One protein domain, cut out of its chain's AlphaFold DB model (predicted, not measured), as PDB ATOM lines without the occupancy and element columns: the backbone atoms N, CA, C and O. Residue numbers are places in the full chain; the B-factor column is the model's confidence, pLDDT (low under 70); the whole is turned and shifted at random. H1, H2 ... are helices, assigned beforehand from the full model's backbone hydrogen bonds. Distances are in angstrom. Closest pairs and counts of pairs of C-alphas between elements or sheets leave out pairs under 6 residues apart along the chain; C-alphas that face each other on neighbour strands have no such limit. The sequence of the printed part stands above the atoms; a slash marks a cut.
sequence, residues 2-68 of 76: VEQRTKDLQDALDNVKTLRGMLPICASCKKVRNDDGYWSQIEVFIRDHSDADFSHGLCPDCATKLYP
ATOM      1  N   VAL A   2     -20.919 -47.226  17.206       79.75
ATOM      2  CA  VAL A   2     -22.374 -47.239  16.936       79.75
ATOM      3  C   VAL A   2     -23.171 -47.739  18.147       79.75
ATOM      4  O   VAL A   2     -24.110 -47.071  18.551       79.75
ATOM      5  N   GLU A   3     -22.720 -48.824  18.784       76.88
ATOM      6  CA  GLU A   3     -23.391 -49.441  19.945       76.88
ATOM      7  C   GLU A   3     -23.540 -48.510  21.156       76.88
ATOM      8  O   GLU A   3     -24.538 -48.568  21.867       76.88
ATOM      9  N   GLN A   4     -22.566 -47.621  21.373       79.12
ATOM     10  CA  GLN A   4     -22.627 -46.654  22.467       79.12
ATOM     11  C   GLN A   4     -23.716 -45.609  22.205       79.12
ATOM     12  O   GLN A   4     -24.521 -45.324  23.079       79.12
ATOM     13  N   ARG A   5     -23.811 -45.111  20.964       77.75
ATOM     14  CA  ARG A   5     -24.818 -44.113  20.581       77.75
ATOM     15  C   ARG A   5     -26.236 -44.679  20.599       77.75
ATOM     16  O   ARG A   5     -27.154 -43.959  20.964       77.75
ATOM     17  N   THR A   6     -26.430 -45.944  20.216       85.75
ATOM     18  CA  THR A   6     -27.744 -46.596  20.329       85.75
ATOM     19  C   THR A   6     -28.161 -46.777  21.780       85.75
ATOM     20  O   THR A   6     -29.327 -46.565  22.089       85.75
ATOM     21  N   LYS A   7     -27.221 -47.110  22.672       83.75
ATOM     22  CA  LYS A   7     -27.501 -47.218  24.105       83.75
ATOM     23  C   LYS A   7     -27.845 -45.864  24.726       83.75
ATOM     24  O   LYS A   7     -28.868 -45.754  25.385       83.75
ATOM     25  N   ASP A   8     -27.069 -44.828  24.422       80.31
ATOM     26  CA  ASP A   8     -27.311 -43.478  24.940       80.31
ATOM     27  C   ASP A   8     -28.662 -42.909  24.447       80.31
ATOM     28  O   ASP A   8     -29.366 -42.228  25.192       80.31
ATOM     29  N   LEU A   9     -29.058 -43.214  23.202       78.94
ATOM     30  CA  LEU A   9     -30.374 -42.849  22.660       78.94
ATOM     31  C   LEU A   9     -31.516 -43.639  23.313       78.94
ATOM     32  O   LEU A   9     -32.570 -43.063  23.578       78.94
ATOM     33  N   GLN A  10     -31.312 -44.931  23.578       76.94
ATOM     34  CA  GLN A  10     -32.296 -45.769  24.260       76.94
ATOM     35  C   GLN A  10     -32.507 -45.302  25.705       76.94
ATOM     36  O   GLN A  10     -33.641 -45.073  26.113       76.94
ATOM     37  N   ASP A  11     -31.422 -45.042  26.434       73.38
ATOM     38  CA  ASP A  11     -31.473 -44.530  27.802       73.38
ATOM     39  C   ASP A  11     -32.141 -43.142  27.848       73.38
ATOM     40  O   ASP A  11     -32.915 -42.846  28.760       73.38
ATOM     41  N   ALA A  12     -31.895 -42.278  26.854       66.88
ATOM     42  CA  ALA A  12     -32.584 -40.993  26.740       66.88
ATOM     43  C   ALA A  12     -34.098 -41.162  26.514       66.88
ATOM     44  O   ALA A  12     -34.880 -40.477  27.172       66.88
ATOM     45  N   LEU A  13     -34.518 -42.085  25.640       65.94
ATOM     46  CA  LEU A  13     -35.934 -42.397  25.401       65.94
ATOM     47  C   LEU A  13     -36.622 -42.963  26.648       65.94
ATOM     48  O   LEU A  13     -37.733 -42.545  26.975       65.94
ATOM     49  N   ASP A  14     -35.950 -43.849  27.380       65.06
ATOM     50  CA  ASP A  14     -36.499 -44.464  28.589       65.06
ATOM     51  C   ASP A  14     -36.647 -43.435  29.727       65.06
ATOM     52  O   ASP A  14     -37.602 -43.482  30.503       65.06
ATOM     53  N   ASN A  15     -35.768 -42.426  29.790       61.06
ATOM     54  CA  ASN A  15     -35.868 -41.332  30.762       61.06
ATOM     55  C   ASN A  15     -36.961 -40.293  30.434       61.06
ATOM     56  O   ASN A  15     -37.463 -39.645  31.358       61.06
ATOM     57  N   VAL A  16     -37.359 -40.129  29.164       60.81
ATOM     58  CA  VAL A  16     -38.444 -39.202  28.760       60.81
ATOM     59  C   VAL A  16     -39.801 -39.642  29.323       60.81
ATOM     60  O   VAL A  16     -40.641 -38.798  29.621       60.81
ATOM     61  N   LYS A  17     -39.997 -40.944  29.558       53.81
ATOM     62  CA  LYS A  17     -41.239 -41.515  30.111       53.81
ATOM     63  C   LYS A  17     -41.397 -41.381  31.628       53.81
ATOM     64  O   LYS A  17     -42.377 -41.858  32.199       53.81
ATOM     65  N   THR A  18     -40.429 -40.776  32.312       57.91
ATOM     66  CA  THR A  18     -40.564 -40.498  33.744       57.91
ATOM     67  C   THR A  18     -41.182 -39.121  33.948       57.91
ATOM     68  O   THR A  18     -40.581 -38.121  33.567       57.91
ATOM     69  N   LEU A  19     -42.335 -39.064  34.623       60.97
ATOM     70  CA  LEU A  19     -42.946 -37.838  35.152       60.97
ATOM     71  C   LEU A  19     -41.941 -37.081  36.042       60.97
ATOM     72  O   LEU A  19     -41.835 -37.332  37.243       60.97
ATOM     73  N   ARG A  20     -41.168 -36.165  35.457       57.78
ATOM     74  CA  ARG A  20     -40.224 -35.289  36.162       57.78
ATOM     75  C   ARG A  20     -40.719 -33.851  36.059       57.78
ATOM     76  O   ARG A  20     -40.938 -33.355  34.961       57.78
ATOM     77  N   GLY A  21     -40.860 -33.172  37.198       71.81
ATOM     78  CA  GLY A  21     -41.211 -31.748  37.258       71.81
ATOM     79  C   GLY A  21     -42.465 -31.439  38.082       71.81
ATOM     80  O   GLY A  21     -43.108 -32.328  38.634       71.81
ATOM     81  N   MET A  22     -42.789 -30.148  38.195       78.19
ATOM     82  CA  MET A  22     -44.022 -29.669  38.827       78.19
ATOM     83  C   MET A  22     -45.145 -29.597  37.792       78.19
ATOM     84  O   MET A  22     -45.018 -28.887  36.799       78.19
ATOM     85  N   LEU A  23     -46.257 -30.292  38.045       84.88
ATOM     86  CA  LEU A  23     -47.432 -30.252  37.176       84.88
ATOM     87  C   LEU A  23     -48.359 -29.090  37.559       84.88
ATOM     88  O   LEU A  23     -48.809 -29.026  38.709       84.88
ATOM     89  N   PRO A  24     -48.697 -28.185  36.624       87.44
ATOM     90  CA  PRO A  24     -49.676 -27.141  36.880       87.44
ATOM     91  C   PRO A  24     -51.084 -27.751  36.931       87.44
ATOM     92  O   PRO A  24     -51.671 -28.093  35.904       87.44
ATOM     93  N   ILE A  25     -51.640 -27.881  38.139       93.88
ATOM     94  CA  ILE A  25     -52.982 -28.443  38.358       93.88
ATOM     95  C   ILE A  25     -53.990 -27.397  38.836       93.88
ATOM     96  O   ILE A  25     -53.650 -26.418  39.503       93.88
ATOM     97  N   CYS A  26     -55.270 -27.636  38.559       94.50
ATOM     98  CA  CYS A  26     -56.354 -26.847  39.124       94.50
ATOM     99  C   CYS A  26     -56.556 -27.245  40.591       94.50
ATOM    100  O   CYS A  26     -56.850 -28.401  40.894       94.50
ATOM    101  N   ALA A  27     -56.473 -26.283  41.511       93.62
ATOM    102  CA  ALA A  27     -56.654 -26.556  42.938       93.62
ATOM    103  C   ALA A  27     -58.040 -27.143  43.269       93.62
ATOM    104  O   ALA A  27     -58.134 -27.983  44.167       93.62
ATOM    105  N   SER A  28     -59.073 -26.741  42.516       95.44
ATOM    106  CA  SER A  28     -60.470 -27.146  42.719       95.44
ATOM    107  C   SER A  28     -60.787 -28.521  42.118       95.44
ATOM    108  O   SER A  28     -61.216 -29.418  42.837       95.44
ATOM    109  N   CYS A  29     -60.531 -28.724  40.820       93.81
ATOM    110  CA  CYS A  29     -60.949 -29.941  40.110       93.81
ATOM    111  C   CYS A  29     -59.814 -30.919  39.767       93.81
ATOM    112  O   CYS A  29     -60.075 -31.935  39.133       93.81
ATOM    113  N   LYS A  30     -58.564 -30.614  40.146       92.81
ATOM    114  CA  LYS A  30     -57.358 -31.446  39.941       92.81
ATOM    115  C   LYS A  30     -57.001 -31.777  38.487       92.81
ATOM    116  O   LYS A  30     -56.067 -32.538  38.259       92.81
ATOM    117  N   LYS A  31     -57.670 -31.160  37.509       93.62
ATOM    118  CA  LYS A  31     -57.258 -31.208  36.101       93.62
ATOM    119  C   LYS A  31     -55.837 -30.667  35.935       93.62
ATOM    120  O   LYS A  31     -55.466 -29.724  36.633       93.62
ATOM    121  N   VAL A  32     -55.088 -31.230  34.996       92.25
ATOM    122  CA  VAL A  32     -53.737 -30.795  34.621       92.25
ATOM    123  C   VAL A  32     -53.842 -29.856  33.426       92.25
ATOM    124  O   VAL A  32     -54.639 -30.096  32.517       92.25
ATOM    125  N   ARG A  33     -53.069 -28.769  33.441       90.62
ATOM    126  CA  ARG A  33     -52.938 -27.859  32.302       90.62
ATOM    127  C   ARG A  33     -51.785 -28.325  31.414       90.62
ATOM    128  O   ARG A  33     -50.686 -28.519  31.922       90.62
ATOM    129  N   ASN A  34     -52.028 -28.482  30.117       80.56
ATOM    130  CA  ASN A  34     -50.967 -28.738  29.142       80.56
ATOM    131  C   ASN A  34     -50.358 -27.424  28.609       80.56
ATOM    132  O   ASN A  34     -50.860 -26.331  28.899       80.56
ATOM    133  N   ASP A  35     -49.295 -27.535  27.815       78.44
ATOM    134  CA  ASP A  35     -48.571 -26.378  27.265       78.44
ATOM    135  C   ASP A  35     -49.425 -25.541  26.296       78.44
ATOM    136  O   ASP A  35     -49.301 -24.318  26.254       78.44
ATOM    137  N   ASP A  36     -50.383 -26.173  25.615       81.94
ATOM    138  CA  ASP A  36     -51.374 -25.510  24.753       81.94
ATOM    139  C   ASP A  36     -52.479 -24.781  25.549       81.94
ATOM    140  O   ASP A  36     -53.342 -24.104  24.989       81.94
ATOM    141  N   GLY A  37     -52.478 -24.906  26.880       79.94
ATOM    142  CA  GLY A  37     -53.424 -24.256  27.781       79.94
ATOM    143  C   GLY A  37     -54.754 -24.988  27.985       79.94
ATOM    144  O   GLY A  37     -55.613 -24.477  28.708       79.94
ATOM    145  N   TYR A  38     -54.917 -26.180  27.417       86.75
ATOM    146  CA  TYR A  38     -56.049 -27.065  27.666       86.75
ATOM    147  C   TYR A  38     -55.949 -27.754  29.026       86.75
ATOM    148  O   TYR A  38     -54.870 -28.038  29.545       86.75
ATOM    149  N   TRP A  39     -57.120 -28.050  29.591       93.31
ATOM    150  CA  TRP A  39     -57.255 -28.745  30.865       93.31
ATOM    151  C   TRP A  39     -57.754 -30.169  30.647       93.31
ATOM    152  O   TRP A  39     -58.892 -30.371  30.218       93.31
ATOM    153  N   SER A  40     -56.937 -31.150  31.010       90.81
ATOM    154  CA  SER A  40     -57.266 -32.572  30.934       90.81
ATOM    155  C   SER A  40     -57.366 -33.197  32.324       90.81
ATOM    156  O   SER A  40     -56.923 -32.634  33.327       90.81
ATOM    157  N   GLN A  41     -58.023 -34.353  32.407       91.69
ATOM    158  CA  GLN A  41     -58.038 -35.149  33.633       91.69
ATOM    159  C   GLN A  41     -56.625 -35.670  33.932       91.69
ATOM    160  O   GLN A  41     -55.865 -35.966  33.009       91.69
ATOM    161  N   ILE A  42     -56.270 -35.760  35.212       89.25
ATOM    162  CA  ILE A  42     -54.913 -36.137  35.629       89.25
ATOM    163  C   ILE A  42     -54.555 -37.561  35.196       89.25
ATOM    164  O   ILE A  42     -53.416 -37.825  34.832       89.25
ATOM    165  N   GLU A  43     -55.538 -38.452  35.152       88.88
ATOM    166  CA  GLU A  43     -55.410 -39.832  34.697       88.88
ATOM    167  C   GLU A  43     -54.970 -39.891  33.230       88.88
ATOM    168  O   GLU A  43     -54.106 -40.688  32.877       88.88
ATOM    169  N   VAL A  44     -55.522 -39.008  32.386       87.44
ATOM    170  CA  VAL A  44     -55.125 -38.890  30.974       87.44
ATOM    171  C   VAL A  44     -53.682 -38.419  30.887       87.44
ATOM    172  O   VAL A  44     -52.878 -39.029  30.194       87.44
ATOM    173  N   PHE A  45     -53.337 -37.377  31.647       86.00
ATOM    174  CA  PHE A  45     -51.980 -36.848  31.657       86.00
ATOM    175  C   PHE A  45     -50.952 -37.907  32.083       86.00
ATOM    176  O   PHE A  45     -49.938 -38.071  31.413       86.00
ATOM    177  N   ILE A  46     -51.217 -38.646  33.164       85.62
ATOM    178  CA  ILE A  46     -50.305 -39.680  33.670       85.62
ATOM    179  C   ILE A  46     -50.188 -40.834  32.674       85.62
ATOM    180  O   ILE A  46     -49.070 -41.258  32.399       85.62
ATOM    181  N   ARG A  47     -51.297 -41.310  32.101       86.31
ATOM    182  CA  ARG A  47     -51.276 -42.377  31.090       86.31
ATOM    183  C   ARG A  47     -50.462 -41.989  29.853       86.31
ATOM    184  O   ARG A  47     -49.740 -42.812  29.312       86.31
ATOM    185  N   ASP A  48     -50.569 -40.741  29.407       83.19
ATOM    186  CA  ASP A  48     -49.879 -40.284  28.196       83.19
ATOM    187  C   ASP A  48     -48.375 -40.012  28.443       83.19
ATOM    188  O   ASP A  48     -47.590 -40.008  27.497       83.19
ATOM    189  N   HIS A  49     -47.960 -39.806  29.704       80.31
ATOM    190  CA  HIS A  49     -46.586 -39.433  30.089       80.31
ATOM    191  C   HIS A  49     -45.882 -40.461  30.993       80.31
ATOM    192  O   HIS A  49     -44.836 -40.158  31.567       80.31
ATOM    193  N   SER A  50     -46.444 -41.657  31.164       80.00
ATOM    194  CA  SER A  50     -45.836 -42.757  31.917       80.00
ATOM    195  C   SER A  50     -46.361 -44.104  31.427       80.00
ATOM    196  O   SER A  50     -47.396 -44.162  30.775       80.00
ATOM    197  N   ASP A  51     -45.699 -45.202  31.784       81.56
ATOM    198  CA  ASP A  51     -46.181 -46.555  31.466       81.56
ATOM    199  C   ASP A  51     -47.255 -47.055  32.474       81.56
ATOM    200  O   ASP A  51     -47.356 -48.251  32.746       81.56
ATOM    201  N   ALA A  52     -48.023 -46.146  33.092       84.12
ATOM    202  CA  ALA A  52     -49.032 -46.475  34.101       84.12
ATOM    203  C   ALA A  52     -50.457 -46.509  33.524       84.12
ATOM    204  O   ALA A  52     -50.909 -45.558  32.886       84.12
ATOM    205  N   ASP A  53     -51.197 -47.568  33.861       85.75
ATOM    206  CA  ASP A  53     -52.622 -47.720  33.560       85.75
ATOM    207  C   ASP A  53     -53.496 -47.538  34.808       85.75
ATOM    208  O   ASP A  53     -53.117 -47.895  35.927       85.75
ATOM    209  N   PHE A  54     -54.710 -47.017  34.609       87.81
ATOM    210  CA  PHE A  54     -55.683 -46.801  35.680       87.81
ATOM    211  C   PHE A  54     -56.850 -47.783  35.589       87.81
ATOM    212  O   PHE A  54     -57.558 -47.851  34.585       87.81
ATOM    213  N   SER A  55     -57.103 -48.495  36.686       89.56
ATOM    214  CA  SER A  55     -58.345 -49.240  36.893       89.56
ATOM    215  C   SER A  55     -59.382 -48.390  37.626       89.56
ATOM    216  O   SER A  55     -59.030 -47.583  38.487       89.56
ATOM    217  N   HIS A  56     -60.665 -48.640  37.372       89.75
ATOM    218  CA  HIS A  56     -61.753 -47.994  38.103       89.75
ATOM    219  C   HIS A  56     -62.120 -48.821  39.341       89.75
ATOM    220  O   HIS A  56     -62.615 -49.940  39.222       89.75
ATOM    221  N   GLY A  57     -61.887 -48.264  40.529       90.38
ATOM    222  CA  GLY A  57     -62.230 -48.880  41.810       90.38
ATOM    223  C   GLY A  57     -62.676 -47.839  42.832       90.38
ATOM    224  O   GLY A  57     -62.401 -46.650  42.690       90.38
ATOM    225  N   LEU A  58     -63.378 -48.286  43.874       92.31
ATOM    226  CA  LEU A  58     -63.759 -47.447  45.009       92.31
ATOM    227  C   LEU A  58     -62.902 -47.825  46.215       92.31
ATOM    228  O   LEU A  58     -62.800 -49.002  46.556       92.31
ATOM    229  N   CYS A  59     -62.312 -46.837  46.887       94.06
ATOM    230  CA  CYS A  59     -61.681 -47.082  48.182       94.06
ATOM    231  C   CYS A  59     -62.749 -47.407  49.250       94.06
ATOM    232  O   CYS A  59     -63.924 -47.069  49.060       94.06
ATOM    233  N   PRO A  60     -62.369 -48.016  50.390       91.75
ATOM    234  CA  PRO A  60     -63.315 -48.364  51.455       91.75
ATOM    235  C   PRO A  60     -64.169 -47.185  51.943       91.75
ATOM    236  O   PRO A  60     -65.362 -47.357  52.199       91.75
ATOM    237  N   ASP A  61     -63.599 -45.980  52.004       94.44
ATOM    238  CA  ASP A  61     -64.316 -44.774  52.433       94.44
ATOM    239  C   ASP A  61     -65.386 -44.361  51.419       94.44
ATOM    240  O   ASP A  61     -66.540 -44.121  51.779       94.44
ATOM    241  N   CYS A  62     -65.028 -44.328  50.130       94.81
ATOM    242  CA  CYS A  62     -65.964 -44.033  49.048       94.81
ATOM    243  C   CYS A  62     -67.061 -45.095  48.950       94.81
ATOM    244  O   CYS A  62     -68.231 -44.746  48.798       94.81
ATOM    245  N   ALA A  63     -66.708 -46.376  49.084       93.62
ATOM    246  CA  ALA A  63     -67.669 -47.473  49.100       93.62
ATOM    247  C   ALA A  63     -68.650 -47.339  50.277       93.62
ATOM    248  O   ALA A  63     -69.858 -47.413  50.073       93.62
ATOM    249  N   THR A  64     -68.159 -47.040  51.484       92.69
ATOM    250  CA  THR A  64     -69.001 -46.813  52.672       92.69
ATOM    251  C   THR A  64     -69.902 -45.591  52.508       92.69
ATOM    252  O   THR A  64     -71.076 -45.638  52.863       92.69
ATOM    253  N   LYS A  65     -69.384 -44.500  51.935       93.38
ATOM    254  CA  LYS A  65     -70.137 -43.257  51.724       93.38
ATOM    255  C   LYS A  65     -71.239 -43.401  50.672       93.38
ATOM    256  O   LYS A  65     -72.341 -42.904  50.882       93.38
ATOM    257  N   LEU A  66     -70.937 -44.033  49.536       93.31
ATOM    258  CA  LEU A  66     -71.874 -44.187  48.417       93.31
ATOM    259  C   LEU A  66     -72.844 -45.358  48.627       93.31
ATOM    260  O   LEU A  66     -73.994 -45.286  48.201       93.31
ATOM    261  N   TYR A  67     -72.399 -46.415  49.309       92.50
ATOM    262  CA  TYR A  67     -73.150 -47.653  49.515       92.50
ATOM    263  C   TYR A  67     -73.185 -48.067  50.999       92.50
ATOM    264  O   TYR A  67     -72.798 -49.189  51.348       92.50
ATOM    265  N   PRO A  68     -73.706 -47.206  51.894       89.88
ATOM    266  CA  PRO A  68     -73.670 -47.443  53.335       89.88
ATOM    267  C   PRO A  68     -74.451 -48.684  53.773       89.88
ATOM    268  O   PRO A  68     -74.098 -49.283  54.774       89.88
TER     269      PRO A  68
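What this domain is: This is residues 2 to 68 of the 76 residues of an uncharacterized protein of Nitrospirae bacterium GWC2_57_9 (UniProt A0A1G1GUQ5). What shape does the backbone make? It is a long, extended rod with a looped middle: residues 2 to 15, which belong to H1, stick out at one end, and residues 59 to 65, of which 60 to 65 belong to H3, stick out towards the other. The middle holds the short H2, which runs back towards the H1 end, and the looping stretch of residues 17 to 41. What is it made of? The printed part has 67 residues with three named helices, in the order H1, H2, H3, and no named strand; its class is all helix, though under half of the residues, 30 of 67, are in named elements. How large is it? It is extended, with a radius of gyration of the C-alphas of 17.7 A and spans of 63 by 28 by 15 A.

How they stand to each other: Does the first helix, H1, residues 2 to 16, meet the next, H2, residues 42 to 49? They are only just apart, with their closest C-alphas 8.3 A from each other. What stands between them? A long link of 25 residues joins them, and in it residues 32 to 33 pair antiparallel with residues 39 to 40, a pairing too short to be named. Where does H3, residues 60 to 66, stand? It is apart from H1 and from H2, and a short link of 10 residues joins H2 to H3. How are the helices' backbones formed? In H1, H2 and H3 every O i to N i+4 pair is within hydrogen-bond range.

Where its parts are: Where does the first element begin? H1 has 15 residues, from Val 2 to Val 16, with C-alpha 2 at (-22.374, -47.239, 16.936), and is 21.5 A long from first to last C-alpha. Where is the next helix? H2 runs from Ile 42, with its C-alpha at (-54.913, -36.137, 35.629), to His 49, and is 10.5 A long from first to last C-alpha. Where does the last element end? H3 runs from Pro 60 to Leu 66, whose C-alpha is at (-71.874, -44.187, 48.417), and is 10.0 A long from first to last C-alpha.

The domain as a whole: How far does the printed part reach? The two C-alphas farthest apart are those of Val 2 and Pro 68, at 62.9 A. What remains without the stretches that stand free? A body of 46 residues remains, spanning 42 by 25 by 15 A. Is there a cut, and where is confidence low? The printed part has no cut. The mean pLDDT of the printed part is 83.4, and residues 12 to 20 are under 70.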